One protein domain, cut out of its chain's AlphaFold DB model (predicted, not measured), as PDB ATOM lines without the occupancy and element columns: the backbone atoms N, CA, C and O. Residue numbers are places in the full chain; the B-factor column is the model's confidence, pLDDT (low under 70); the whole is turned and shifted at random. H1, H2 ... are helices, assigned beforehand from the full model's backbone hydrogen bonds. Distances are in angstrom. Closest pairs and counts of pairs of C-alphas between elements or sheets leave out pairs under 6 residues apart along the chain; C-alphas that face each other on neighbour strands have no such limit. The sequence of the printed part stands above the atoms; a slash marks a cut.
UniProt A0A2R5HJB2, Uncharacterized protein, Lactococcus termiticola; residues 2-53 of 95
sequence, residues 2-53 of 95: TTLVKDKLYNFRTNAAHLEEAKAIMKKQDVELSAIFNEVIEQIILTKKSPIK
ATOM      1  N   THR A   2      15.052 -19.431  18.300       47.84
ATOM      2  CA  THR A   2      15.211 -20.293  17.124       47.84
ATOM      3  C   THR A   2      14.319 -19.745  16.019       47.84
ATOM      4  O   THR A   2      13.101 -19.741  16.147       47.84
ATOM      5  N   THR A   3      14.921 -19.198  14.971       55.38
ATOM      6  CA  THR A   3      14.210 -18.707  13.790       55.38
ATOM      7  C   THR A   3      13.584 -19.896  13.063       55.38
ATOM      8  O   THR A   3      14.293 -20.828  12.691       55.38
ATOM      9  N   LEU A   4      12.264 -19.872  12.881       61.22
ATOM     10  CA  LEU A   4      11.493 -20.924  12.216       61.22
ATOM     11  C   LEU A   4      11.904 -20.991  10.732       61.22
ATOM     12  O   LEU A   4      11.571 -20.100   9.946       61.22
ATOM     13  N   VAL A   5      12.690 -22.004  10.351       70.12
ATOM     14  CA  VAL A   5      13.148 -22.200   8.965       70.12
ATOM     15  C   VAL A   5      12.037 -22.901   8.181       70.12
ATOM     16  O   VAL A   5      11.631 -24.008   8.515       70.12
ATOM     17  N   LYS A   6      11.509 -22.230   7.152       69.50
ATOM     18  CA  LYS A   6      10.435 -22.739   6.282       69.50
ATOM     19  C   LYS A   6      11.017 -23.319   4.985       69.50
ATOM     20  O   LYS A   6      10.769 -22.786   3.907       69.50
ATOM     21  N   ASP A   7      11.836 -24.365   5.077       78.00
ATOM     22  CA  ASP A   7      12.568 -24.946   3.933       78.00
ATOM     23  C   ASP A   7      11.835 -26.092   3.211       78.00
ATOM     24  O   ASP A   7      12.242 -26.494   2.118       78.00
ATOM     25  N   LYS A   8      10.736 -26.606   3.779       73.00
ATOM     26  CA  LYS A   8      10.018 -27.772   3.249       73.00
ATOM     27  C   LYS A   8       8.534 -27.494   3.024       73.00
ATOM     28  O   LYS A   8       7.840 -27.010   3.913       73.00
ATOM     29  N   LEU A   9       8.034 -27.871   1.846       71.62
ATOM     30  CA  LEU A   9       6.606 -27.845   1.527       71.62
ATOM     31  C   LEU A   9       5.972 -29.206   1.844       71.62
ATOM     32  O   LEU A   9       6.454 -30.243   1.385       71.62
ATOM     33  N   TYR A  10       4.879 -29.201   2.605       65.44
ATOM     34  CA  TYR A  10       4.092 -30.393   2.912       65.44
ATOM     35  C   TYR A  10       2.680 -30.249   2.344       65.44
ATOM     36  O   TYR A  10       1.934 -29.354   2.732       65.44
ATOM     37  N   ASN A  11       2.317 -31.143   1.425       69.19
ATOM     38  CA  ASN A  11       0.991 -31.177   0.820       69.19
ATOM     39  C   ASN A  11       0.163 -32.272   1.490       69.19
ATOM     40  O   ASN A  11       0.566 -33.434   1.505       69.19
ATOM     41  N   PHE A  12      -1.017 -31.919   1.992       67.00
ATOM     42  CA  PHE A  12      -1.977 -32.881   2.525       67.00
ATOM     43  C   PHE A  12      -3.360 -32.646   1.921       67.00
ATOM     44  O   PHE A  12      -3.700 -31.544   1.491       67.00
ATOM     45  N   ARG A  13      -4.159 -33.714   1.851       63.75
ATOM     46  CA  ARG A  13      -5.543 -33.639   1.379       63.75
ATOM     47  C   ARG A  13      -6.436 -33.204   2.536       63.75
ATOM     48  O   ARG A  13      -6.346 -33.763   3.623       63.75
ATOM     49  N   THR A  14      -7.303 -32.233   2.283       71.31
ATOM     50  CA  THR A  14      -8.289 -31.734   3.247       71.31
ATOM     51  C   THR A  14      -9.612 -31.445   2.544       71.31
ATOM     52  O   THR A  14      -9.680 -31.432   1.312       71.31
ATOM     53  N   ASN A  15     -10.670 -31.231   3.320       79.81
ATOM     54  CA  ASN A  15     -11.954 -30.797   2.791       79.81
ATOM     55  C   ASN A  15     -11.864 -29.325   2.352       79.81
ATOM     56  O   ASN A  15     -11.483 -28.459   3.137       79.81
ATOM     57  N   ALA A  16     -12.231 -29.049   1.099       78.12
ATOM     58  CA  ALA A  16     -12.148 -27.713   0.518       78.12
ATOM     59  C   ALA A  16     -13.060 -26.694   1.223       78.12
ATOM     60  O   ALA A  16     -12.626 -25.574   1.470       78.12
ATOM     61  N   ALA A  17     -14.283 -27.081   1.597       80.94
ATOM     62  CA  ALA A  17     -15.215 -26.183   2.278       80.94
ATOM     63  C   ALA A  17     -14.688 -25.779   3.662       80.94
ATOM     64  O   ALA A  17     -14.636 -24.594   3.979       80.94
ATOM     65  N   HIS A  18     -14.198 -26.747   4.444       76.00
ATOM     66  CA  HIS A  18     -13.616 -26.471   5.762       76.00
ATOM     67  C   HIS A  18     -12.339 -25.627   5.667       76.00
ATOM     68  O   HIS A  18     -12.087 -24.790   6.528       76.00
ATOM     69  N   LEU A  19     -11.527 -25.830   4.624       77.56
ATOM     70  CA  LEU A  19     -10.318 -25.039   4.409       77.56
ATOM     71  C   LEU A  19     -10.645 -23.569   4.120       77.56
ATOM     72  O   LEU A  19      -9.993 -22.681   4.667       77.56
ATOM     73  N   GLU A  20     -11.634 -23.307   3.268       84.06
ATOM     74  CA  GLU A  20     -12.044 -21.940   2.940       84.06
ATOM     75  C   GLU A  20     -12.693 -21.235   4.136       84.06
ATOM     76  O   GLU A  20     -12.401 -20.067   4.397       84.06
ATOM     77  N   GLU A  21     -13.489 -21.952   4.930       83.44
ATOM     78  CA  GLU A  21     -14.058 -21.416   6.166       83.44
ATOM     79  C   GLU A  21     -12.972 -21.107   7.207       83.44
ATOM     80  O   GLU A  21     -12.929 -20.003   7.755       83.44
ATOM     81  N   ALA A  22     -12.022 -22.023   7.413       75.94
ATOM     82  CA  ALA A  22     -10.887 -21.801   8.306       75.94
ATOM     83  C   ALA A  22     -10.047 -20.592   7.868       75.94
ATOM     84  O   ALA A  22      -9.695 -19.754   8.699       75.94
ATOM     85  N   LYS A  23      -9.778 -20.435   6.563       81.31
ATOM     86  CA  LYS A  23      -9.108 -19.237   6.028       81.31
ATOM     87  C   LYS A  23      -9.900 -17.966   6.325       81.31
ATOM     88  O   LYS A  23      -9.303 -16.965   6.710       81.31
ATOM     89  N   ALA A  24     -11.222 -17.990   6.155       83.94
ATOM     90  CA  ALA A  24     -12.069 -16.834   6.429       83.94
ATOM     91  C   ALA A  24     -12.040 -16.430   7.912       83.94
ATOM     92  O   ALA A  24     -12.023 -15.237   8.216       83.94
ATOM     93  N   ILE A  25     -11.998 -17.402   8.829       78.94
ATOM     94  CA  ILE A  25     -11.882 -17.163  10.275       78.94
ATOM     95  C   ILE A  25     -10.504 -16.586  10.615       78.94
ATOM     96  O   ILE A  25     -10.424 -15.534  11.247       78.94
ATOM     97  N   MET A  26      -9.424 -17.215  10.146       75.31
ATOM     98  CA  MET A  26      -8.049 -16.790  10.447       75.31
ATOM     99  C   MET A  26      -7.722 -15.410   9.863       75.31
ATOM    100  O   MET A  26      -7.058 -14.599  10.505       75.31
ATOM    101  N   LYS A  27      -8.286 -15.074   8.693       80.56
ATOM    102  CA  LYS A  27      -8.148 -13.744   8.087       80.56
ATOM    103  C   LYS A  27      -8.752 -12.630   8.950       80.56
ATOM    104  O   LYS A  27      -8.276 -11.504   8.895       80.56
ATOM    105  N   LYS A  28      -9.775 -12.923   9.764       79.25
ATOM    106  CA  LYS A  28     -10.324 -11.951  10.731       79.25
ATOM    107  C   LYS A  28      -9.394 -11.710  11.920       79.25
ATOM    108  O   LYS A  28      -9.533 -10.689  12.582       79.25
ATOM    109  N   GLN A  29      -8.489 -12.643  12.197       77.00
ATOM    110  CA  GLN A  29      -7.541 -12.581  13.309       77.00
ATOM    111  C   GLN A  29      -6.157 -12.069  12.876       77.00
ATOM    112  O   GLN A  29      -5.259 -12.021  13.705       77.00
ATOM    113  N   ASP A  30      -5.989 -11.682  11.602       77.38
ATOM    114  CA  ASP A  30      -4.708 -11.288  10.988       77.38
ATOM    115  C   ASP A  30      -3.621 -12.378  11.074       77.38
ATOM    116  O   ASP A  30      -2.424 -12.111  10.993       77.38
ATOM    117  N   VAL A  31      -4.037 -13.642  11.224       75.06
ATOM    118  CA  VAL A  31      -3.122 -14.780  11.302       75.06
ATOM    119  C   VAL A  31      -3.137 -15.551   9.990       75.06
ATOM    120  O   VAL A  31      -4.174 -15.973   9.477       75.06
ATOM    121  N   GLU A  32      -1.947 -15.776   9.445       78.69
ATOM    122  CA  GLU A  32      -1.734 -16.649   8.298       78.69
ATOM    123  C   GLU A  32      -1.968 -18.113   8.694       78.69
ATOM    124  O   GLU A  32      -1.328 -18.634   9.607       78.69
ATOM    125  N   LEU A  33      -2.815 -18.830   7.949       76.25
ATOM    126  CA  LEU A  33      -3.066 -20.257   8.193       76.25
ATOM    127  C   LEU A  33      -1.763 -21.083   8.148       76.25
ATOM    128  O   LEU A  33      -1.600 -22.058   8.875       76.25
ATOM    129  N   SER A  34      -0.802 -20.658   7.323       74.88
ATOM    130  CA  SER A  34       0.530 -21.259   7.244       74.88
ATOM    131  C   SER A  34       1.346 -21.093   8.536       74.88
ATOM    132  O   SER A  34       2.151 -21.965   8.860       74.88
ATOM    133  N   ALA A  35       1.150 -20.009   9.292       75.00
ATOM    134  CA  ALA A  35       1.800 -19.795  10.583       75.00
ATOM    135  C   ALA A  35       1.234 -20.751  11.641       75.00
ATOM    136  O   ALA A  35       2.011 -21.455  12.279       75.00
ATOM    137  N   ILE A  36      -0.095 -20.889  11.706       75.38
ATOM    138  CA  ILE A  36      -0.785 -21.836  12.604       75.38
ATOM    139  C   ILE A  36      -0.278 -23.268  12.390       75.38
ATOM    140  O   ILE A  36       0.029 -23.974  13.346       75.38
ATOM    141  N   PHE A  37      -0.146 -23.712  11.134       73.81
ATOM    142  CA  PHE A  37       0.366 -25.057  10.854       73.81
ATOM    143  C   PHE A  37       1.794 -25.268  11.367       73.81
ATOM    144  O   PHE A  37       2.108 -26.349  11.863       73.81
ATOM    145  N   ASN A  38       2.650 -24.250  11.269       75.31
ATOM    146  CA  ASN A  38       4.006 -24.330  11.804       75.31
ATOM    147  C   ASN A  38       3.999 -24.376  13.339       75.31
ATOM    148  O   ASN A  38       4.697 -25.206  13.914       75.31
ATOM    149  N   GLU A  39       3.162 -23.571  13.992       75.88
ATOM    150  CA  GLU A  39       3.004 -23.591  15.451       75.88
ATOM    151  C   GLU A  39       2.500 -24.945  15.957       75.88
ATOM    152  O   GLU A  39       3.005 -25.464  16.951       75.88
ATOM    153  N   VAL A  40       1.561 -25.576  15.245       71.94
ATOM    154  CA  VAL A  40       1.086 -26.929  15.573       71.94
ATOM    155  C   VAL A  40       2.233 -27.940  15.508       71.94
ATOM    156  O   VAL A  40       2.371 -28.775  16.402       71.94
ATOM    157  N   ILE A  41       3.085 -27.864  14.482       75.25
ATOM    158  CA  ILE A  41       4.251 -28.750  14.350       75.25
ATOM    159  C   ILE A  41       5.244 -28.511  15.497       75.25
ATOM    160  O   ILE A  41       5.720 -29.475  16.100       75.25
ATOM    161  N   GLU A  42       5.519 -27.255  15.847       77.88
ATOM    162  CA  GLU A  42       6.378 -26.921  16.988       77.88
ATOM    163  C   GLU A  42       5.798 -27.427  18.312       77.88
ATOM    164  O   GLU A  42       6.518 -28.019  19.120       77.88
ATOM    165  N   GLN A  43       4.490 -27.278  18.523       70.88
ATOM    166  CA  GLN A  43       3.817 -27.777  19.720       70.88
ATOM    167  C   GLN A  43       3.871 -29.301  19.830       70.88
ATOM    168  O   GLN A  43       4.062 -29.811  20.938       70.88
ATOM    169  N   ILE A  44       3.765 -30.040  18.720       70.25
ATOM    170  CA  ILE A  44       3.947 -31.502  18.715       70.25
ATOM    171  C   ILE A  44       5.358 -31.860  19.195       70.25
ATOM    172  O   ILE A  44       5.519 -32.759  20.023       70.25
ATOM    173  N   ILE A  45       6.379 -31.148  18.711       73.94
ATOM    174  CA  ILE A  45       7.779 -31.374  19.103       73.94
ATOM    175  C   ILE A  45       7.983 -31.065  20.593       73.94
ATOM    176  O   ILE A  45       8.616 -31.852  21.302       73.94
ATOM    177  N   LEU A  46       7.429 -29.952  21.077       73.88
ATOM    178  CA  LEU A  46       7.579 -29.501  22.463       73.88
ATOM    179  C   LEU A  46       6.852 -30.410  23.462       73.88
ATOM    180  O   LEU A  46       7.419 -30.789  24.485       73.88
ATOM    181  N   THR A  47       5.603 -30.771  23.175       76.06
ATOM    182  CA  THR A  47       4.740 -31.518  24.107       76.06
ATOM    183  C   THR A  47       4.844 -33.033  23.946       76.06
ATOM    184  O   THR A  47       4.373 -33.778  24.809       76.06
ATOM    185  N   LYS A  48       5.461 -33.504  22.851       74.75
ATOM    186  CA  LYS A  48       5.519 -34.917  22.437       74.75
ATOM    187  C   LYS A  48       4.139 -35.584  22.354       74.75
ATOM    188  O   LYS A  48       4.031 -36.804  22.486       74.75
ATOM    189  N   LYS A  49       3.081 -34.793  22.164       72.31
ATOM    190  CA  LYS A  49       1.680 -35.223  22.076       72.31
ATOM    191  C   LYS A  49       0.971 -34.433  20.977       72.31
ATOM    192  O   LYS A  49       1.470 -33.403  20.535       72.31
ATOM    193  N   SER A  50      -0.182 -34.927  20.522       68.00
ATOM    194  CA  SER A  50      -1.032 -34.159  19.606       68.00
ATOM    195  C   SER A  50      -1.582 -32.931  20.341       68.00
ATOM    196  O   SER A  50      -2.252 -33.115  21.357       68.00
ATOM    197  N   PRO A  51      -1.334 -31.701  19.859       65.81
ATOM    198  CA  PRO A  51      -1.954 -30.495  20.401       65.81
ATOM    199  C   PRO A  51      -3.399 -30.339  19.913       65.81
ATOM    200  O   PRO A  51      -4.164 -29.555  20.469       65.81
ATOM    201  N   ILE A  52      -3.780 -31.085  18.869       65.38
ATOM    202  CA  ILE A  52      -5.147 -31.126  18.363       65.38
ATOM    203  C   ILE A  52      -5.953 -32.004  19.311       65.38
ATOM    204  O   ILE A  52      -5.769 -33.225  19.336       65.38
ATOM    205  N   LYS A  53      -6.817 -31.347  20.083       66.56
ATOM    206  CA  LYS A  53      -7.826 -31.979  20.929       66.56
ATOM    207  C   LYS A  53      -8.840 -32.702  20.052       66.56
ATOM    208  O   LYS A  53      -9.214 -32.219  18.979       66.56
TER     209      LYS A  53
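What this domain is: This is residues 2 to 53 of the 95 residues of an uncharacterized protein of Lactococcus termiticola (UniProt A0A2R5HJB2). Two helices, H1 then H2, make a loose L, meeting where the end part of H1 comes to the first residue of H2. Before them a long stretch with no named element, residues 2 to 15, arches across the open side of the L; residues 7 to 18, of which 16 to 18 belong to H1, stand free. The printed part has 52 residues, 28 of them in the two helices, with no named strand: all helix. It is loose, with a radius of gyration of the C-alphas of 12.4 A and spans of 31 by 23 by 22 A.

Where its parts are: H1, residues 16 to 28, begins at C-alpha 16 (-12.148, -27.713, 0.518) and is 18.9 A long from first to last C-alpha. H2, residues 33 to 47, is 21.0 A long and ends at C-alpha 47 (4.740, -31.518, 24.107).

How they stand to each other: H1 and H2 only just touch, with 3 pairs of C-alphas within 8 A, H1 with residues 22 to 26 alone and H2 with residue 33 alone. The closest C-alphas, of Met 26 and Leu 33, are 6.5 A apart. Their lines are about perpendicular, at 88 degrees. Every O i to N i+4 pair is within hydrogen-bond range in H2, and 8 of 9 in H1.

The domain as a whole: The C-alphas farthest apart, of Thr 2 and Ala 17, are 34.4 A apart. The printed part has no cut, and the link from H1 to H2 is tight. Mean pLDDT of the printed part is 73.4; residues 2 to 4, 6, 10 to 13 and 50 to 53 are under 70.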